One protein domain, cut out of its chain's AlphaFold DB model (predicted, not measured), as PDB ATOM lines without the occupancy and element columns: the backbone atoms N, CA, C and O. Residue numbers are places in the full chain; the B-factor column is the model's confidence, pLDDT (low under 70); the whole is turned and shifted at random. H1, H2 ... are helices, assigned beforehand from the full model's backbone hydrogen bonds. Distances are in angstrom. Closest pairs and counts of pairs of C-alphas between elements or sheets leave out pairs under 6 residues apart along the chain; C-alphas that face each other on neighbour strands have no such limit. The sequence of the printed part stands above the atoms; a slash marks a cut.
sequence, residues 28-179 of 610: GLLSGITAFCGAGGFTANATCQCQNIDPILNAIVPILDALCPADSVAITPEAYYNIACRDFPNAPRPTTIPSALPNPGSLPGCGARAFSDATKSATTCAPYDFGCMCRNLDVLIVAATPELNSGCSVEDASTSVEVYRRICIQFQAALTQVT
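What this domain is: This is residues 28 to 179 of the 610 residues of an uncharacterized protein of Aureobasidium pullulans (UniProt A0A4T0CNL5). One long helix, H8, is the spine of an elongated body: H5 and H7 cross over each other and pack on its first part, and H3 runs beside its residues 167 to 178. The short helices H2 and H4 sit side by side at the other end, H1 reaches from H2 back toward H6, and a long loop, residues 85 to 108, leads from H4 back to H5. The printed part has 152 residues with eight named helices, H1 to H8 in order, and no named strand: all helix. It is compact, with a radius of gyration of the C-alphas of 16.4 A and spans of 52 by 33 by 25 A.

How they stand to each other: H1, residues 28 to 37, touches H2, residues 46 to 51, at Cys 37 and Cys 48, their closest C-alphas, 5.9 A apart. H2 touches H4, residues 77 to 84, at a shallow tilt of 32 degrees, opposite ways; the closest C-alphas, of Cys 50 and Ala 84, are 7.0 A apart. H3, residues 53 to 67, touches the hub H8, residues 154 to 178, at a shallow tilt of 6 degrees, opposite ways, closest at C-alphas 59 and 174, 6.4 A. H5, residues 109 to 122, touches H7, residues 137 to 151, at a steep tilt of 52 degrees, closest at C-alphas 118 and 144, 4.9 A. H7 and H8 form a hairpin. H6, residues 130 to 135, only just touches H8, with 3 pairs of C-alphas within 8 A; the closest, 134 and 168, are 5.2 A apart. O i to N i+4 pairs are within hydrogen-bond range throughout H2, H4, H5, H6 and H8, but 9 of 11 in H3 and H7 and 1 of 6 in H1, where 5 of 7 O i to N i+3 pairs are.

Where its parts are: H1 begins at C-alpha 28 (31.204, 19.429, 54.288). H3 measures 20.3 A, H5 19.9 A and H7 19.8 A. H8, 36.7 A, ends at C-alpha 178 (39.802, 33.856, 39.682).

The domain as a whole: The printed part has no cut, and the link H4 to H5 is long. Mean pLDDT of the printed part is 74.3, with 55 residues under 70, among them 28 to 46 and 94 to 105.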
ATOM      1  N   GLY A  28      29.953  19.826  54.940       48.38
ATOM      2  CA  GLY A  28      31.204  19.429  54.288       48.38
ATOM      3  C   GLY A  28      31.378  20.019  52.886       48.38
ATOM      4  O   GLY A  28      32.472  20.484  52.565       48.38
ATOM      5  N   LEU A  29      30.307  20.121  52.092       47.34
ATOM      6  CA  LEU A  29      30.373  20.684  50.741       47.34
ATOM      7  C   LEU A  29      30.690  22.192  50.750       47.34
ATOM      8  O   LEU A  29      31.455  22.667  49.914       47.34
ATOM      9  N   LEU A  30      30.185  22.939  51.743       49.28
ATOM     10  CA  LEU A  30      30.532  24.356  51.924       49.28
ATOM     11  C   LEU A  30      31.977  24.547  52.418       49.28
ATOM     12  O   LEU A  30      32.589  25.576  52.129       49.28
ATOM     13  N   SER A  31      32.550  23.561  53.119       50.12
ATOM     14  CA  SER A  31      33.927  23.641  53.630       50.12
ATOM     15  C   SER A  31      34.989  23.652  52.520       50.12
ATOM     16  O   SER A  31      35.997  24.357  52.630       50.12
ATOM     17  N   GLY A  32      34.725  22.981  51.393       51.81
ATOM     18  CA  GLY A  32      35.563  23.082  50.194       51.81
ATOM     19  C   GLY A  32      35.562  24.497  49.599       51.81
ATOM     20  O   GLY A  32      36.584  24.975  49.109       51.81
ATOM     21  N   ILE A  33      34.447  25.224  49.728       52.66
ATOM     22  CA  ILE A  33      34.300  26.599  49.228       52.66
ATOM     23  C   ILE A  33      35.047  27.608  50.120       52.66
ATOM     24  O   ILE A  33      35.507  28.649  49.647       52.66
ATOM     25  N   THR A  34      35.255  27.309  51.408       48.50
ATOM     26  CA  THR A  34      36.087  28.160  52.281       48.50
ATOM     27  C   THR A  34      37.574  28.185  51.910       48.50
ATOM     28  O   THR A  34      38.261  29.133  52.293       48.50
ATOM     29  N   ALA A  35      38.072  27.242  51.098       50.44
ATOM     30  CA  ALA A  35      39.454  27.259  50.605       50.44
ATOM     31  C   ALA A  35      39.748  28.403  49.608       50.44
ATOM     32  O   ALA A  35      40.902  28.807  49.465       50.44
ATOM     33  N   PHE A  36      38.725  28.976  48.958       56.19
ATOM     34  CA  PHE A  36      38.887  30.060  47.974       56.19
ATOM     35  C   PHE A  36      39.342  31.401  48.580       56.19
ATOM     36  O   PHE A  36      39.874  32.241  47.863       56.19
ATOM     37  N   CYS A  37      39.152  31.611  49.888       51.47
ATOM     38  CA  CYS A  37      39.358  32.907  50.550       51.47
ATOM     39  C   CYS A  37      40.370  32.870  51.712       51.47
ATOM     40  O   CYS A  37      40.305  33.711  52.612       51.47
ATOM     41  N   GLY A  38      41.310  31.913  51.718       39.50
ATOM     42  CA  GLY A  38      42.367  31.877  52.735       39.50
ATOM     43  C   GLY A  38      43.392  30.748  52.601       39.50
ATOM     44  O   GLY A  38      43.268  29.714  53.253       39.50
ATOM     45  N   ALA A  39      44.479  30.984  51.859       42.19
ATOM     46  CA  ALA A  39      45.693  30.163  51.922       42.19
ATOM     47  C   ALA A  39      46.558  30.565  53.137       42.19
ATOM     48  O   ALA A  39      47.615  31.179  53.009       42.19
ATOM     49  N   GLY A  40      46.066  30.257  54.334       35.75
ATOM     50  CA  GLY A  40      46.707  30.589  55.605       35.75
ATOM     51  C   GLY A  40      45.735  30.310  56.741       35.75
ATOM     52  O   GLY A  40      44.770  31.046  56.922       35.75
ATOM     53  N   GLY A  41      45.936  29.203  57.455       38.69
ATOM     54  CA  GLY A  41      44.926  28.672  58.366       38.69
ATOM     55  C   GLY A  41      44.685  29.546  59.595       38.69
ATOM     56  O   GLY A  41      45.378  29.361  60.583       38.69
ATOM     57  N   PHE A  42      43.681  30.426  59.535       31.31
ATOM     58  CA  PHE A  42      42.753  30.797  60.616       31.31
ATOM     59  C   PHE A  42      41.568  31.573  60.008       31.31
ATOM     60  O   PHE A  42      41.772  32.634  59.435       31.31
ATOM     61  N   THR A  43      40.344  31.040  60.157       38.44
ATOM     62  CA  THR A  43      39.031  31.641  59.790       38.44
ATOM     63  C   THR A  43      38.908  32.285  58.398       38.44
ATOM     64  O   THR A  43      39.420  33.371  58.147       38.44
ATOM     65  N   ALA A  44      38.120  31.661  57.514       51.19
ATOM     66  CA  ALA A  44      37.809  32.204  56.192       51.19
ATOM     67  C   ALA A  44      37.222  33.626  56.267       51.19
ATOM     68  O   ALA A  44      36.298  33.895  57.038       51.19
ATOM     69  N   ASN A  45      37.732  34.534  55.432       66.25
ATOM     70  CA  ASN A  45      37.216  35.896  55.359       66.25
ATOM     71  C   ASN A  45      35.898  35.913  54.568       66.25
ATOM     72  O   ASN A  45      35.907  35.970  53.338       66.25
ATOM     73  N   ALA A  46      34.767  35.900  55.276       63.56
ATOM     74  CA  ALA A  46      33.429  35.964  54.681       63.56
ATOM     75  C   ALA A  46      33.238  37.181  53.746       63.56
ATOM     76  O   ALA A  46      32.548  37.078  52.734       63.56
ATOM     77  N   THR A  47      33.942  38.294  53.993       70.25
ATOM     78  CA  THR A  47      33.953  39.461  53.091       70.25
ATOM     79  C   THR A  47      34.460  39.097  51.691       70.25
ATOM     80  O   THR A  47      33.884  39.538  50.702       70.25
ATOM     81  N   CYS A  48      35.495  38.254  51.591       74.94
ATOM     82  CA  CYS A  48      36.032  37.782  50.311       74.94
ATOM     83  C   CYS A  48      35.034  36.878  49.576       74.94
ATOM     84  O   CYS A  48      34.867  37.019  48.365       74.94
ATOM     85  N   GLN A  49      34.319  36.003  50.295       72.69
ATOM     86  CA  GLN A  49      33.298  35.141  49.688       72.69
ATOM     87  C   GLN A  49      32.121  35.967  49.149       72.69
ATOM     88  O   GLN A  49      31.657  35.714  48.041       72.69
ATOM     89  N   CYS A  50      31.695  37.001  49.876       77.06
ATOM     90  CA  CYS A  50      30.624  37.899  49.441       77.06
ATOM     91  C   CYS A  50      31.034  38.850  48.310       77.06
ATOM     92  O   CYS A  50      30.214  39.162  47.453       77.06
ATOM     93  N   GLN A  51      32.295  39.290  48.263       77.94
ATOM     94  CA  GLN A  51      32.814  40.119  47.166       77.94
ATOM     95  C   GLN A  51      33.006  39.340  45.856       77.94
ATOM     96  O   GLN A  51      32.962  39.942  44.789       77.94
ATOM     97  N   ASN A  52      33.192  38.018  45.927       74.62
ATOM     98  CA  ASN A  52      33.399  37.144  44.767       74.62
ATOM     99  C   ASN A  52      32.211  36.192  44.537       74.62
ATOM    100  O   ASN A  52      32.374  35.118  43.959       74.62
ATOM    101  N   ILE A  53      31.013  36.557  45.003       77.50
ATOM    102  CA  ILE A  53      29.881  35.629  45.046       77.50
ATOM    103  C   ILE A  53      29.404  35.200  43.650       77.50
ATOM    104  O   ILE A  53      29.080  34.032  43.463       77.50
ATOM    105  N   ASP A  54      29.442  36.095  42.658       73.00
ATOM    106  CA  ASP A  54      29.034  35.799  41.278       73.00
ATOM    107  C   ASP A  54      29.957  34.776  40.577       73.00
ATOM    108  O   ASP A  54      29.441  33.764  40.097       73.00
ATOM    109  N   PRO A  55      31.302  34.928  40.533       69.00
ATOM    110  CA  PRO A  55      32.172  33.889  39.972       69.00
ATOM    111  C   PRO A  55      32.140  32.579  40.778       69.00
ATOM    112  O   PRO A  55      32.225  31.508  40.181       69.00
ATOM    113  N   ILE A  56      31.951  32.638  42.105       73.06
ATOM    114  CA  ILE A  56      31.761  31.442  42.945       73.06
ATOM    115  C   ILE A  56      30.470  30.704  42.548       73.06
ATOM    116  O   ILE A  56      30.503  29.498  42.320       73.06
ATOM    117  N   LEU A  57      29.344  31.410  42.405       74.38
ATOM    118  CA  LEU A  57      28.068  30.826  41.981       74.38
ATOM    119  C   LEU A  57      28.135  30.269  40.553       74.38
ATOM    120  O   LEU A  57      27.699  29.142  40.328       74.38
ATOM    121  N   ASN A  58      28.735  31.003  39.611       71.56
ATOM    122  CA  ASN A  58      28.907  30.553  38.226       71.56
ATOM    123  C   ASN A  58      29.739  29.261  38.121       71.56
ATOM    124  O   ASN A  58      29.458  28.427  37.263       71.56
ATOM    125  N   ALA A  59      30.733  29.072  38.995       65.50
ATOM    126  CA  ALA A  59      31.533  27.848  39.045       65.50
ATOM    127  C   ALA A  59      30.826  26.684  39.764       65.50
ATOM    128  O   ALA A  59      31.042  25.525  39.415       65.50
ATOM    129  N   ILE A  60      29.999  26.969  40.776       71.19
ATOM    130  CA  ILE A  60      29.439  25.950  41.679       71.19
ATOM    131  C   ILE A  60      28.061  25.448  41.240       71.19
ATOM    132  O   ILE A  60      27.781  24.265  41.419       71.19
ATOM    133  N   VAL A  61      27.207  26.288  40.646       74.44
ATOM    134  CA  VAL A  61      25.855  25.877  40.215       74.44
ATOM    135  C   VAL A  61      25.879  24.663  39.264       74.44
ATOM    136  O   VAL A  61      25.181  23.697  39.566       74.44
ATOM    137  N   PRO A  62      26.732  24.597  38.214       64.25
ATOM    138  CA  PRO A  62      26.812  23.411  37.351       64.25
ATOM    139  C   PRO A  62      27.273  22.143  38.088       64.25
ATOM    140  O   PRO A  62      26.879  21.037  37.727       64.25
ATOM    141  N   ILE A  63      28.102  22.295  39.126       66.69
ATOM    142  CA  ILE A  63      28.598  21.185  39.953       66.69
ATOM    143  C   ILE A  63      27.484  20.681  40.881       66.69
ATOM    144  O   ILE A  63      27.313  19.474  41.033       66.69
ATOM    145  N   LEU A  64      26.694  21.583  41.473       68.12
ATOM    146  CA  LEU A  64      25.535  21.218  42.291       68.12
ATOM    147  C   LEU A  64      24.460  20.508  41.460       68.12
ATOM    148  O   LEU A  64      23.993  19.451  41.882       68.12
ATOM    149  N   ASP A  65      24.132  21.030  40.277       65.56
ATOM    150  CA  ASP A  65      23.149  20.430  39.364       65.56
ATOM    151  C   ASP A  65      23.597  19.052  38.838       65.56
ATOM    152  O   ASP A  65      22.767  18.170  38.628       65.56
ATOM    153  N   ALA A  66      24.906  18.825  38.663       59.97
ATOM    154  CA  ALA A  66      25.448  17.528  38.244       59.97
ATOM    155  C   ALA A  66      25.503  16.476  39.372       59.97
ATOM    156  O   ALA A  66      25.501  15.275  39.089       59.97
ATOM    157  N   LEU A  67      25.582  16.908  40.639       59.12
ATOM    158  CA  LEU A  67      25.744  16.035  41.813       59.12
ATOM    159  C   LEU A  67      24.448  15.800  42.606       59.12
ATOM    160  O   LEU A  67      24.384  14.854  43.395       59.12
ATOM    161  N   CYS A  68      23.426  16.639  42.430       66.31
ATOM    162  CA  CYS A  68      22.143  16.512  43.119       66.31
ATOM    163  C   CYS A  68      21.082  15.907  42.182       66.31
ATOM    164  O   CYS A  68      20.836  16.467  41.116       66.31
ATOM    165  N   PRO A  69      20.388  14.814  42.556       55.28
ATOM    166  CA  PRO A  69      19.245  14.338  41.780       55.28
ATOM    167  C   PRO A  69      18.115  15.379  41.787       55.28
ATOM    168  O   PRO A  69      17.941  16.090  42.781       55.28
ATOM    169  N   ALA A  70      17.325  15.426  40.710       52.06
ATOM    170  CA  ALA A  70      16.312  16.459  40.444       52.06
ATOM    171  C   ALA A  70      15.235  16.631  41.537       52.06
ATOM    172  O   ALA A  70      14.623  17.690  41.634       52.06
ATOM    173  N   ASP A  71      15.039  15.616  42.383       48.12
ATOM    174  CA  ASP A  71      14.084  15.625  43.499       48.12
ATOM    175  C   ASP A  71      14.638  16.328  44.763       48.12
ATOM    176  O   ASP A  71      13.951  16.455  45.780       48.12
ATOM    177  N   SER A  72      15.898  16.774  44.725       51.31
ATOM    178  CA  SER A  72      16.540  17.551  45.791       51.31
ATOM    179  C   SER A  72      16.063  19.002  45.764       51.31
ATOM    180  O   SER A  72      15.938  19.599  44.697       51.31
ATOM    181  N   VAL A  73      15.899  19.634  46.931       44.12
ATOM    182  CA  VAL A  73      15.702  21.093  46.991       44.12
ATOM    183  C   VAL A  73      16.976  21.778  46.494       44.12
ATOM    184  O   VAL A  73      17.962  21.855  47.227       44.12
ATOM    185  N   ALA A  74      16.947  22.266  45.253       54.50
ATOM    186  CA  ALA A  74      18.048  23.013  44.662       54.50
ATOM    187  C   ALA A  74      18.407  24.213  45.552       54.50
ATOM    188  O   ALA A  74      17.545  25.025  45.908       54.50
ATOM    189  N   ILE A  75      19.686  24.334  45.913       57.38
ATOM    190  CA  ILE A  75      20.187  25.506  46.632       57.38
ATOM    191  C   ILE A  75      20.195  26.656  45.629       57.38
ATOM    192  O   ILE A  75      21.118  26.792  44.829       57.38
ATOM    193  N   THR A  76      19.144  27.476  45.646       73.31
ATOM    194  CA  THR A  76      19.069  28.633  44.751       73.31
ATOM    195  C   THR A  76      20.238  29.587  45.025       73.31
ATOM    196  O   THR A  76      20.682  29.693  46.175       73.31
ATOM    197  N   PRO A  77      20.721  30.340  44.018       69.94
ATOM    198  CA  PRO A  77      21.758  31.354  44.217       69.94
ATOM    199  C   PRO A  77      21.440  32.328  45.362       69.94
ATOM    200  O   PRO A  77      22.322  32.715  46.125       69.94
ATOM    201  N   GLU A  78      20.158  32.658  45.547       72.00
ATOM    202  CA  GLU A  78      19.683  33.494  46.651       72.00
ATOM    203  C   GLU A  78      19.693  32.770  48.010       72.00
ATOM    204  O   GLU A  78      20.055  33.379  49.017       72.00
ATOM    205  N   ALA A  79      19.373  31.473  48.076       71.69
ATOM    206  CA  ALA A  79      19.537  30.688  49.301       71.69
ATOM    207  C   ALA A  79      21.016  30.592  49.714       71.69
ATOM    208  O   ALA A  79      21.333  30.780  50.888       71.69
ATOM    209  N   TYR A  80      21.923  30.376  48.754       73.69
ATOM    210  CA  TYR A  80      23.365  30.370  49.008       73.69
ATOM    211  C   TYR A  80      23.866  31.743  49.484       73.69
ATOM    212  O   TYR A  80      24.527  31.824  50.518       73.69
ATOM    213  N   TYR A  81      23.478  32.829  48.804       78.44
ATOM    214  CA  TYR A  81      23.800  34.204  49.206       78.44
ATOM    215  C   TYR A  81      23.340  34.514  50.640       78.44
ATOM    216  O   TYR A  81      24.115  35.013  51.454       78.44
ATOM    217  N   ASN A  82      22.094  34.168  50.982       75.38
ATOM    218  CA  ASN A  82      21.529  34.413  52.311       75.38
ATOM    219  C   ASN A  82      22.197  33.577  53.423       75.38
ATOM    220  O   ASN A  82      22.098  33.946  54.594       75.38
ATOM    221  N   ILE A  83      22.873  32.473  53.084       71.12
ATOM    222  CA  ILE A  83      23.679  31.674  54.019       71.12
ATOM    223  C   ILE A  83      25.096  32.254  54.137       71.12
ATOM    224  O   ILE A  83      25.560  32.489  55.251       71.12
ATOM    225  N   ALA A  84      25.770  32.507  53.012       71.19
ATOM    226  CA  ALA A  84      27.168  32.940  52.972       71.19
ATOM    227  C   ALA A  84      27.375  34.399  53.425       71.19
ATOM    228  O   ALA A  84      28.391  34.714  54.038       71.19
ATOM    229  N   CYS A  85      26.409  35.281  53.152       81.38
ATOM    230  CA  CYS A  85      26.515  36.729  53.373       81.38
ATOM    231  C   CYS A  85      25.559  37.264  54.444       81.38
ATOM    232  O   CYS A  85      25.322  38.471  54.520       81.38
ATOM    233  N   ARG A  86      25.030  36.378  55.299       81.12
ATOM    234  CA  ARG A  86      24.037  36.697  56.337       81.12
ATOM    235  C   ARG A  86      24.423  37.889  57.220       81.12
ATOM    236  O   ARG A  86      23.570  38.716  57.528       81.12
ATOM    237  N   ASP A  87      25.696  37.973  57.597       80.12
ATOM    238  CA  ASP A  87      26.211  38.987  58.526       80.12
ATOM    239  C   ASP A  87      26.742  40.252  57.811       80.12
ATOM    240  O   ASP A  87      27.232  41.178  58.457       80.12
ATOM    241  N   PHE A  88      26.609  40.327  56.479       78.31
ATOM    242  CA  PHE A  88      27.098  41.425  55.634       78.31
ATOM    243  C   PHE A  88      25.949  42.066  54.830       78.31
ATOM    244  O   PHE A  88      25.901  41.946  53.605       78.31
ATOM    245  N   PRO A  89      25.023  42.802  55.483       69.38
ATOM    246  CA  PRO A  89      23.800  43.318  54.852       69.38
ATOM    247  C   PRO A  89      24.030  44.337  53.721       69.38
ATOM    248  O   PRO A  89      23.099  44.633  52.978       69.38
ATOM    249  N   ASN A  90      25.254  44.858  53.583       71.25
ATOM    250  CA  ASN A  90      25.656  45.809  52.542       71.25
ATOM    251  C   ASN A  90      26.448  45.161  51.389       71.25
ATOM    252  O   ASN A  90      26.965  45.882  50.534       71.25
ATOM    253  N   ALA A  91      26.606  43.832  51.367       71.12
ATOM    254  CA  ALA A  91      27.212  43.154  50.224       71.12
ATOM    255  C   ALA A  91      26.330  43.332  48.963       71.12
ATOM    256  O   ALA A  91      25.101  43.394  49.081       71.12
ATOM    257  N   PRO A  92      26.918  43.435  47.753       66.25
ATOM    258  CA  PRO A  92      26.140  43.473  46.521       66.25
ATOM    259  C   PRO A  92      25.380  42.156  46.334       66.25
ATOM    260  O   PRO A  92      25.980  41.083  46.343       66.25
ATOM    261  N   ARG A  93      24.060  42.230  46.133       71.19
ATOM    262  CA  ARG A  93      23.280  41.067  45.688       71.19
ATOM    263  C   ARG A  93      23.675  40.691  44.250       71.19
ATOM    264  O   ARG A  93      23.853  41.614  43.449       71.19
ATOM    265  N   PRO A  94      23.721  39.390  43.898       57.56
ATOM    266  CA  PRO A  94      23.883  38.933  42.521       57.56
ATOM    267  C   PRO A  94      22.887  39.632  41.595       57.56
ATOM    268  O   PRO A  94      21.674  39.542  41.796       57.56
ATOM    269  N   THR A  95      23.392  40.360  40.599       47.25
ATOM    270  CA  THR A  95      22.546  41.091  39.631       47.25
ATOM    271  C   THR A  95      22.233  40.280  38.378       47.25
ATOM    272  O   THR A  95      21.333  40.634  37.618       47.25
ATOM    273  N   THR A  96      22.927  39.160  38.189       45.28
ATOM    274  CA  THR A  96      22.746  38.224  37.081       45.28
ATOM    275  C   THR A  96      22.425  36.837  37.610       45.28
ATOM    276  O   THR A  96      23.226  36.235  38.321       45.28
ATOM    277  N   ILE A  97      21.272  36.301  37.209       44.66
ATOM    278  CA  ILE A  97      21.038  34.856  37.249       44.66
ATOM    279  C   ILE A  97      22.016  34.230  36.240       44.66
ATOM    280  O   ILE A  97      22.050  34.708  35.102       44.66
ATOM    281  N   PRO A  98      22.809  33.206  36.613       42.31
ATOM    282  CA  PRO A  98      23.703  32.545  35.673       42.31
ATOM    283  C   PRO A  98      22.924  32.025  34.463       42.31
ATOM    284  O   PRO A  98      21.957  31.275  34.614       42.31
ATOM    285  N   SER A  99      23.352  32.392  33.255       36.19
ATOM    286  CA  SER A  99      22.930  31.671  32.055       36.19
ATOM    287  C   SER A  99      23.425  30.237  32.190       36.19
ATOM    288  O   SER A  99      24.625  30.030  32.371       36.19
ATOM    289  N   ALA A 100      22.517  29.261  32.128       34.38
ATOM    290  CA  ALA A 100      22.877  27.858  32.280       34.38
ATOM    291  C   ALA A 100      23.978  27.483  31.276       34.38
ATOM    292  O   ALA A 100      23.771  27.534  30.060       34.38
ATOM    293  N   LEU A 101      25.149  27.107  31.797       36.94
ATOM    294  CA  LEU A 101      26.161  26.393  31.025       36.94
ATOM    295  C   LEU A 101      25.521  25.114  30.455       36.94
ATOM    296  O   LEU A 101      24.611  24.568  31.089       36.94
ATOM    297  N   PRO A 102      25.954  24.629  29.275       37.91
ATOM    298  CA  PRO A 102      25.432  23.384  28.727       37.91
ATOM    299  C   PRO A 102      25.581  22.281  29.777       37.91
ATOM    300  O   PRO A 102      26.682  22.032  30.270       37.91
ATOM    301  N   ASN A 103      24.446  21.686  30.157       47.44
ATOM    302  CA  ASN A 103      24.365  20.693  31.222       47.44
ATOM    303  C   ASN A 103      25.404  19.588  30.940       47.44
ATOM    304  O   ASN A 103      25.311  18.960  29.882       47.44
ATOM    305  N   PRO A 104      26.381  19.339  31.838       47.69
ATOM    306  CA  PRO A 104      27.474  18.397  31.585       47.69
ATOM    307  C   PRO A 104      27.019  16.930  31.483       47.69
ATOM    308  O   PRO A 104      27.848  16.057  31.241       47.69
ATOM    309  N   GLY A 105      25.719  16.666  31.648       58.38
ATOM    310  CA  GLY A 105      25.130  15.347  31.794       58.38
ATOM    311  C   GLY A 105      24.999  15.006  33.274       58.38
ATOM    312  O   GLY A 105      25.931  15.197  34.054       58.38
ATOM    313  N   SER A 106      23.838  14.488  33.674       80.25
ATOM    314  CA  SER A 106      23.653  13.954  35.024       80.25
ATOM    315  C   SER A 106      24.571  12.751  35.224       80.25
ATOM    316  O   SER A 106      24.478  11.782  34.464       80.25
ATOM    317  N   LEU A 107      25.428  12.789  36.246       87.12
ATOM    318  CA  LEU A 107      26.321  11.678  36.561       87.12
ATOM    319  C   LEU A 107      25.488  10.425  36.914       87.12
ATOM    320  O   LEU A 107      24.647  10.506  37.815       87.12
ATOM    321  N   PRO A 108      25.695   9.264  36.258       92.69
ATOM    322  CA  PRO A 108      25.003   8.031  36.624       92.69
ATOM    323  C   PRO A 108      25.191   7.704  38.110       92.69
ATOM    324  O   PRO A 108      26.298   7.791  38.645       92.69
ATOM    325  N   GLY A 109      24.118   7.294  38.795       93.44
ATOM    326  CA  GLY A 109      24.138   7.103  40.254       93.44
ATOM    327  C   GLY A 109      25.151   6.057  40.746       93.44
ATOM    328  O   GLY A 109      25.651   6.160  41.867       93.44
ATOM    329  N   CYS A 110      25.497   5.081  39.902       95.44
ATOM    330  CA  CYS A 110      26.572   4.123  40.166       95.44
ATOM    331  C   CYS A 110      27.964   4.784  40.102       95.44
ATOM    332  O   CYS A 110      28.800   4.539  40.969       95.44
ATOM    333  N   GLY A 111      28.188   5.694  39.147       93.94
ATOM    334  CA  GLY A 111      29.423   6.464  39.016       93.94
ATOM    335  C   GLY A 111      29.621   7.450  40.161       93.94
ATOM    336  O   GLY A 111      30.712   7.531  40.719       93.94
ATOM    337  N   ALA A 112      28.552   8.131  40.584       92.94
ATOM    338  CA  ALA A 112      28.576   9.002  41.760       92.94
ATOM    339  C   ALA A 112      29.049   8.260  43.026       92.94
ATOM    340  O   ALA A 112      29.817   8.811  43.818       92.94
ATOM    341  N   ARG A 113      28.643   6.992  43.194       94.38
ATOM    342  CA  ARG A 113      29.120   6.126  44.280       94.38
ATOM    343  C   ARG A 113      30.585   5.732  44.090       94.38
ATOM    344  O   ARG A 113      31.387   6.035  44.966       94.38
ATOM    345  N   ALA A 114      30.937   5.184  42.926       96.00
ATOM    346  CA  ALA A 114      32.294   4.725  42.628       96.00
ATOM    347  C   ALA A 114      33.355   5.823  42.823       96.00
ATOM    348  O   ALA A 114      34.395   5.582  43.430       96.00
ATOM    349  N   PHE A 115      33.086   7.057  42.383       94.69
ATOM    350  CA  PHE A 115      33.991   8.187  42.616       94.69
ATOM    351  C   PHE A 115      34.015   8.651  44.087       94.69
ATOM    352  O   PHE A 115      35.064   9.079  44.575       94.69
ATOM    353  N   SER A 116      32.907   8.531  44.831       92.56
ATOM    354  CA  SER A 116      32.865   8.830  46.273       92.56
ATOM    355  C   SER A 116      33.718   7.851  47.089       92.56
ATOM    356  O   SER A 116      34.496   8.274  47.947       92.56
ATOM    357  N   ASP A 117      33.610   6.554  46.808       92.25
ATOM    358  CA  ASP A 117      34.339   5.506  47.524       92.25
ATOM    359  C   ASP A 117      35.812   5.406  47.067       92.25
ATOM    360  O   ASP A 117      36.710   5.241  47.902       92.25
ATOM    361  N   ALA A 118      36.108   5.699  45.795       94.75
ATOM    362  CA  ALA A 118      37.471   5.939  45.307       94.75
ATOM    363  C   ALA A 118      38.157   7.128  46.005       94.75
ATOM    364  O   ALA A 118      39.335   7.046  46.357       94.75
ATOM    365  N   THR A 119      37.427   8.223  46.265       92.12
ATOM    366  CA  THR A 119      37.983   9.404  46.953       92.12
ATOM    367  C   THR A 119      38.473   9.036  48.354       92.12
ATOM    368  O   THR A 119      39.585   9.406  48.730       92.12
ATOM    369  N   LYS A 120      37.676   8.254  49.100       89.75
ATOM    370  CA  LYS A 120      37.990   7.796  50.467       89.75
ATOM    371  C   LYS A 120      39.168   6.820  50.526       89.75
ATOM    372  O   LYS A 120      39.838   6.753  51.552       89.75
ATOM    373  N   SER A 121      39.366   6.020  49.478       88.25
ATOM    374  CA  SER A 121      40.284   4.872  49.489       88.25
ATOM    375  C   SER A 121      41.634   5.138  48.823       88.25
ATOM    376  O   SER A 121      42.636   4.571  49.258       88.25
ATOM    377  N   ALA A 122      41.687   5.994  47.798       83.81
ATOM    378  CA  ALA A 122      42.879   6.176  46.964       83.81
ATOM    379  C   ALA A 122      43.471   7.589  46.972       83.81
ATOM    380  O   ALA A 122      44.490   7.828  46.325       83.81
ATOM    381  N   THR A 123      42.865   8.531  47.698       85.75
ATOM    382  CA  THR A 123      43.384   9.896  47.807       85.75
ATOM    383  C   THR A 123      43.518  10.318  49.264       85.75
ATOM    384  O   THR A 123      42.731   9.918  50.116       85.75
ATOM    385  N   THR A 124      44.487  11.186  49.556       90.69
ATOM    386  CA  THR A 124      44.547  11.914  50.836       90.69
ATOM    387  C   THR A 124      43.678  13.176  50.814       90.69
ATOM    388  O   THR A 124      43.878  14.072  51.634       90.69
ATOM    389  N   CYS A 125      42.773  13.306  49.841       88.62
ATOM    390  CA  CYS A 125      41.893  14.457  49.732       88.62
ATOM    391  C   CYS A 125      40.849  14.406  50.846       88.62
ATOM    392  O   CYS A 125      40.277  13.354  51.134       88.62
ATOM    393  N   ALA A 126      40.574  15.555  51.461       83.75
ATOM    394  CA  ALA A 126      39.429  15.655  52.352       83.75
ATOM    395  C   ALA A 126      38.141  15.349  51.560       83.75
ATOM    396  O   ALA A 126      38.059  15.698  50.374       83.75
ATOM    397  N   PRO A 127      37.118  14.731  52.183       77.56
ATOM    398  CA  PRO A 127      35.804  14.614  51.567       77.56
ATOM    399  C   PRO A 127      35.347  15.980  51.042       77.56
ATOM    400  O   PRO A 127      35.414  16.974  51.764       77.56
ATOM    401  N   TYR A 128      34.905  16.016  49.785       78.00
ATOM    402  CA  TYR A 128      34.461  17.225  49.075       78.00
ATOM    403  C   TYR A 128      35.552  18.266  48.709       78.00
ATOM    404  O   TYR A 128      35.212  19.319  48.170       78.00
ATOM    405  N   ASP A 129      36.854  17.982  48.875       86.38
ATOM    406  CA  ASP A 129      37.931  18.792  48.265       86.38
ATOM    407  C   ASP A 129      38.086  18.468  46.766       86.38
ATOM    408  O   ASP A 129      38.979  17.729  46.339       86.38
ATOM    409  N   PHE A 130      37.193  19.036  45.950       86.25
ATOM    410  CA  PHE A 130      37.208  18.885  44.489       86.25
ATOM    411  C   PHE A 130      38.519  19.359  43.850       86.25
ATOM    412  O   PHE A 130      38.969  18.773  42.866       86.25
ATOM    413  N   GLY A 131      39.186  20.365  44.427       87.94
ATOM    414  CA  GLY A 131      40.481  20.832  43.933       87.94
ATOM    415  C   GLY A 131      41.576  19.779  44.100       87.94
ATOM    416  O   GLY A 131      42.403  19.594  43.206       87.94
ATOM    417  N   CYS A 132      41.580  19.054  45.219       91.06
ATOM    418  CA  CYS A 132      42.459  17.909  45.423       91.06
ATOM    419  C   CYS A 132      42.072  16.718  44.536       91.06
ATOM    420  O   CYS A 132      42.958  16.145  43.900       91.06
ATOM    421  N   MET A 133      40.781  16.382  44.423       92.62
ATOM    422  CA  MET A 133      40.312  15.284  43.562       92.62
ATOM    423  C   MET A 133      40.720  15.503  42.101       92.62
ATOM    424  O   MET A 133      41.321  14.626  41.487       92.62
ATOM    425  N   CYS A 134      40.503  16.705  41.563       93.62
ATOM    426  CA  CYS A 134      40.837  17.036  40.179       93.62
ATOM    427  C   CYS A 134      42.342  17.141  39.895       93.62
ATOM    428  O   CYS A 134      42.748  16.982  38.746       93.62
ATOM    429  N   ARG A 135      43.186  17.360  40.916       92.25
ATOM    430  CA  ARG A 135      44.652  17.224  40.796       92.25
ATOM    431  C   ARG A 135      45.124  15.766  40.797       92.25
ATOM    432  O   ARG A 135      46.227  15.500  40.338       92.25
ATOM    433  N   ASN A 136      44.307  14.837  41.293       93.69
ATOM    434  CA  ASN A 136      44.609  13.405  41.395       93.69
ATOM    435  C   ASN A 136      43.683  12.556  40.501       93.69
ATOM    436  O   ASN A 136      43.438  11.385  40.791       93.69
ATOM    437  N   LEU A 137      43.153  13.142  39.421       94.75
ATOM    438  CA  LEU A 137      42.066  12.561  38.631       94.75
ATOM    439  C   LEU A 137      42.393  11.167  38.069       94.75
ATOM    440  O   LEU A 137      41.551  10.279  38.141       94.75
ATOM    441  N   ASP A 138      43.610  10.939  37.569       94.06
ATOM    442  CA  ASP A 138      44.000   9.622  37.043       94.06
ATOM    443  C   ASP A 138      44.064   8.548  38.141       94.06
ATOM    444  O   ASP A 138      43.608   7.423  37.935       94.06
ATOM    445  N   VAL A 139      44.555   8.903  39.336       94.38
ATOM    446  CA  VAL A 139      44.564   8.011  40.512       94.38
ATOM    447  C   VAL A 139      43.130   7.677  40.926       94.38
ATOM    448  O   VAL A 139      42.813   6.520  41.201       94.38
ATOM    449  N   LEU A 140      42.249   8.679  40.908       95.12
ATOM    450  CA  LEU A 140      40.840   8.535  41.255       95.12
ATOM    451  C   LEU A 140      40.074   7.666  40.239       95.12
ATOM    452  O   LEU A 140      39.289   6.816  40.646       95.12
ATOM    453  N   ILE A 141      40.335   7.814  38.934       96.44
ATOM    454  CA  ILE A 141      39.751   6.967  37.877       96.44
ATOM    455  C   ILE A 141      40.202   5.509  38.043       96.44
ATOM    456  O   ILE A 141      39.369   4.599  37.997       96.44
ATOM    457  N   VAL A 142      41.497   5.265  38.275       96.50
ATOM    458  CA  VAL A 142      42.024   3.907  38.511       96.50
ATOM    459  C   VAL A 142      41.377   3.272  39.745       96.50
ATOM    460  O   VAL A 142      40.999   2.104  39.701       96.50
ATOM    461  N   ALA A 143      41.182   4.042  40.814       95.88
ATOM    462  CA  ALA A 143      40.542   3.575  42.040       95.88
ATOM    463  C   ALA A 143      39.026   3.360  41.920       95.88
ATOM    464  O   ALA A 143      38.499   2.443  42.543       95.88
ATOM    465  N   ALA A 144      38.328   4.152  41.101       96.50
ATOM    466  CA  ALA A 144      36.903   3.967  40.818       96.50
ATOM    467  C   ALA A 144      36.640   2.779  39.874       96.50
ATOM    468  O   ALA A 144      35.564   2.189  39.913       96.50
ATOM    469  N   THR A 145      37.615   2.399  39.040       97.06
ATOM    470  CA  THR A 145      37.462   1.367  37.995       97.06
ATOM    471  C   THR A 145      36.882   0.026  38.493       97.06
ATOM    472  O   THR A 145      35.997  -0.498  37.817       97.06
ATOM    473  N   PRO A 146      37.284  -0.553  39.646       97.38
ATOM    474  CA  PRO A 146      36.689  -1.795  40.150       97.38
ATOM    475  C   PRO A 146      35.198  -1.674  40.491       97.38
ATOM    476  O   PRO A 146      34.430  -2.594  40.207       97.38
ATOM    477  N   GLU A 147      34.770  -0.543  41.061       96.56
ATOM    478  CA  GLU A 147      33.362  -0.288  41.383       96.56
ATOM    479  C   GLU A 147      32.549   0.083  40.140       96.56
ATOM    480  O   GLU A 147      31.436  -0.408  39.975       96.56
ATOM    481  N   LEU A 148      33.117   0.853  39.207       96.69
ATOM    482  CA  LEU A 148      32.497   1.112  37.903       96.69
ATOM    483  C   LEU A 148      32.250  -0.204  37.143       96.69
ATOM    484  O   LEU A 148      31.142  -0.443  36.677       96.69
ATOM    485  N   ASN A 149      33.234  -1.105  37.095       96.44
ATOM    486  CA  ASN A 149      33.119  -2.387  36.386       96.44
ATOM    487  C   ASN A 149      32.169  -3.402  37.050       96.44
ATOM    488  O   ASN A 149      31.794  -4.380  36.406       96.44
ATOM    489  N   SER A 150      31.821  -3.222  38.329       96.19
ATOM    490  CA  SER A 150      30.950  -4.145  39.078       96.19
ATOM    491  C   SER A 150      29.570  -3.571  39.414       96.19
ATOM    492  O   SER A 150      28.645  -4.340  39.672       96.19
ATOM    493  N   GLY A 151      29.417  -2.243  39.397       93.62
ATOM    494  CA  GLY A 151      28.199  -1.526  39.778       93.62
ATOM    495  C   GLY A 151      27.559  -0.665  38.683       93.62
ATOM    496  O   GLY A 151      26.436  -0.207  38.890       93.62
ATOM    497  N   CYS A 152      28.220  -0.445  37.540       96.31
ATOM    498  CA  CYS A 152      27.670   0.282  36.389       96.31
ATOM    499  C   CYS A 152      27.495  -0.618  35.154       96.31
ATOM    500  O   CYS A 152      28.156  -1.648  35.014       96.31
ATOM    501  N   SER A 153      26.645  -0.187  34.213       97.38
ATOM    502  CA  SER A 153      26.753  -0.635  32.818       97.38
ATOM    503  C   SER A 153      28.053  -0.109  32.187       97.38
ATOM    504  O   SER A 153      28.678   0.815  32.715       97.38
ATOM    505  N   VAL A 154      28.478  -0.671  31.051       95.06
ATOM    506  CA  VAL A 154      29.696  -0.209  30.351       95.06
ATOM    507  C   VAL A 154      29.514   1.233  29.858       95.06
ATOM    508  O   VAL A 154      30.431   2.053  29.927       95.06
ATOM    509  N   GLU A 155      28.299   1.554  29.422       93.69
ATOM    510  CA  GLU A 155      27.852   2.867  28.980       93.69
ATOM    511  C   GLU A 155      27.863   3.883  30.134       93.69
ATOM    512  O   GLU A 155      28.439   4.965  29.993       93.69
ATOM    513  N   ASP A 156      27.306   3.527  31.299       94.06
ATOM    514  CA  ASP A 156      27.306   4.380  32.494       94.06
ATOM    515  C   ASP A 156      28.719   4.576  33.054       94.06
ATOM    516  O   ASP A 156      29.064   5.679  33.476       94.06
ATOM    517  N   ALA A 157      29.560   3.536  33.039       95.44
ATOM    518  CA  ALA A 157      30.949   3.614  33.485       95.44
ATOM    519  C   ALA A 157      31.758   4.592  32.618       95.44
ATOM    520  O   ALA A 157      32.417   5.491  33.143       95.44
ATOM    521  N   SER A 158      31.651   4.462  31.290       94.12
ATOM    522  CA  SER A 158      32.292   5.364  30.326       94.12
ATOM    523  C   SER A 158      31.794   6.806  30.481       94.12
ATOM    524  O   SER A 158      32.593   7.739  30.602       94.12
ATOM    525  N   THR A 159      30.471   6.985  30.582       93.69
ATOM    526  CA  THR A 159      29.837   8.296  30.797       93.69
ATOM    527  C   THR A 159      30.311   8.934  32.102       93.69
ATOM    528  O   THR A 159      30.656  10.112  32.124       93.69
ATOM    529  N   SER A 160      30.405   8.156  33.183       94.50
ATOM    530  CA  SER A 160      30.830   8.654  34.495       94.50
ATOM    531  C   SER A 160      32.262   9.191  34.486       94.50
ATOM    532  O   SER A 160      32.521  10.244  35.065       94.50
ATOM    533  N   VAL A 161      33.188   8.507  33.803       95.75
ATOM    534  CA  VAL A 161      34.584   8.956  33.667       95.75
ATOM    535  C   VAL A 161      34.684  10.243  32.839       95.75
ATOM    536  O   VAL A 161      35.435  11.149  33.205       95.75
ATOM    537  N   GLU A 162      33.919  10.353  31.751       92.62
ATOM    538  CA  GLU A 162      33.910  11.544  30.890       92.62
ATOM    539  C   GLU A 162      33.287  12.766  31.590       92.62
ATOM    540  O   GLU A 162      33.867  13.853  31.560       92.62
ATOM    541  N   VAL A 163      32.166  12.594  32.301       92.44
ATOM    542  CA  VAL A 163      31.543  13.666  33.101       92.44
ATOM    543  C   VAL A 163      32.513  14.175  34.175       92.44
ATOM    544  O   VAL A 163      32.711  15.385  34.301       92.44
ATOM    545  N   TYR A 164      33.197  13.279  34.899       92.00
ATOM    546  CA  TYR A 164      34.164  13.680  35.931       92.00
ATOM    547  C   TYR A 164      35.374  14.433  35.347       92.00
ATOM    548  O   TYR A 164      35.841  15.415  35.929       92.00
ATOM    549  N   ARG A 165      35.850  14.035  34.156       93.62
ATOM    550  CA  ARG A 165      36.890  14.767  33.408       93.62
ATOM    551  C   ARG A 165      36.443  16.176  33.030       93.62
ATOM    552  O   ARG A 165      37.179  17.126  33.293       93.62
ATOM    553  N   ARG A 166      35.236  16.327  32.473       88.00
ATOM    554  CA  ARG A 166      34.663  17.634  32.101       88.00
ATOM    555  C   ARG A 166      34.528  18.565  33.306       88.00
ATOM    556  O   ARG A 166      34.977  19.707  33.228       88.00
ATOM    557  N   ILE A 167      34.001  18.066  34.429       88.94
ATOM    558  CA  ILE A 167      33.891  18.826  35.688       88.94
ATOM    559  C   ILE A 167      35.270  19.325  36.141       88.94
ATOM    560  O   ILE A 167      35.428  20.503  36.460       88.94
ATOM    561  N   CYS A 168      36.296  18.470  36.110       92.00
ATOM    562  CA  CYS A 168      37.640  18.867  36.520       92.00
ATOM    563  C   CYS A 168      38.310  19.883  35.583       92.00
ATOM    564  O   CYS A 168      39.003  20.777  36.071       92.00
ATOM    565  N   ILE A 169      38.078  19.802  34.269       86.31
ATOM    566  CA  ILE A 169      38.548  20.814  33.307       86.31
ATOM    567  C   ILE A 169      37.868  22.164  33.577       86.31
ATOM    568  O   ILE A 169      38.550  23.186  33.674       86.31
ATOM    569  N   GLN A 170      36.544  22.179  33.776       84.81
ATOM    570  CA  GLN A 170      35.801  23.402  34.104       84.81
ATOM    571  C   GLN A 170      36.258  24.016  35.437       84.81
ATOM    572  O   GLN A 170      36.476  25.225  35.512       84.81
ATOM    573  N   PHE A 171      36.486  23.196  36.468       86.62
ATOM    574  CA  PHE A 171      36.984  23.658  37.765       86.62
ATOM    575  C   PHE A 171      38.385  24.291  37.664       86.62
ATOM    576  O   PHE A 171      38.632  25.350  38.244       86.62
ATOM    577  N   GLN A 172      39.302  23.692  36.895       82.94
ATOM    578  CA  GLN A 172      40.640  24.255  36.662       82.94
ATOM    579  C   GLN A 172      40.591  25.563  35.852       82.94
ATOM    580  O   GLN A 172      41.316  26.511  36.174       82.94
ATOM    581  N   ALA A 173      39.704  25.657  34.856       66.94
ATOM    582  CA  ALA A 173      39.489  26.883  34.089       66.94
ATOM    583  C   ALA A 173      38.952  28.021  34.979       66.94
ATOM    584  O   ALA A 173      39.497  29.125  34.960       66.94
ATOM    585  N   ALA A 174      37.953  27.742  35.824       71.31
ATOM    586  CA  ALA A 174      37.411  28.709  36.781       71.31
ATOM    587  C   ALA A 174      38.467  29.178  37.799       71.31
ATOM    588  O   ALA A 174      38.601  30.376  38.051       71.31
ATOM    589  N   LEU A 175      39.282  28.259  38.333       71.62
ATOM    590  CA  LEU A 175      40.372  28.601  39.254       71.62
ATOM    591  C   LEU A 175      41.407  29.529  38.595       71.62
ATOM    592  O   LEU A 175      41.880  30.476  39.224       71.62
ATOM    593  N   THR A 176      41.718  29.298  37.317       65.62
ATOM    594  CA  THR A 176      42.644  30.132  36.529       65.62
ATOM    595  C   THR A 176      42.100  31.546  36.302       65.62
ATOM    596  O   THR A 176      42.858  32.509  36.373       65.62
ATOM    597  N   GLN A 177      40.789  31.695  36.087       65.19
ATOM    598  CA  GLN A 177      40.150  33.008  35.921       65.19
ATOM    599  C   GLN A 177      40.120  33.826  37.224       65.19
ATOM    600  O   GLN A 177      40.296  35.042  37.187       65.19
ATOM    601  N   VAL A 178      39.919  33.176  38.376       54.94
ATOM    602  CA  VAL A 178      39.802  33.856  39.682       54.94
ATOM    603  C   VAL A 178      41.167  34.213  40.288       54.94
ATOM    604  O   VAL A 178      41.299  35.245  40.940       54.94
ATOM    605  N   THR A 179      42.210  33.409  40.064       59.25
ATOM    606  CA  THR A 179      43.538  33.586  40.697       59.25
ATOM    607  C   THR A 179      44.467  34.576  39.972       59.25
ATOM    608  O   THR A 179      45.689  34.445  40.043       59.25
TER     609      THR A 179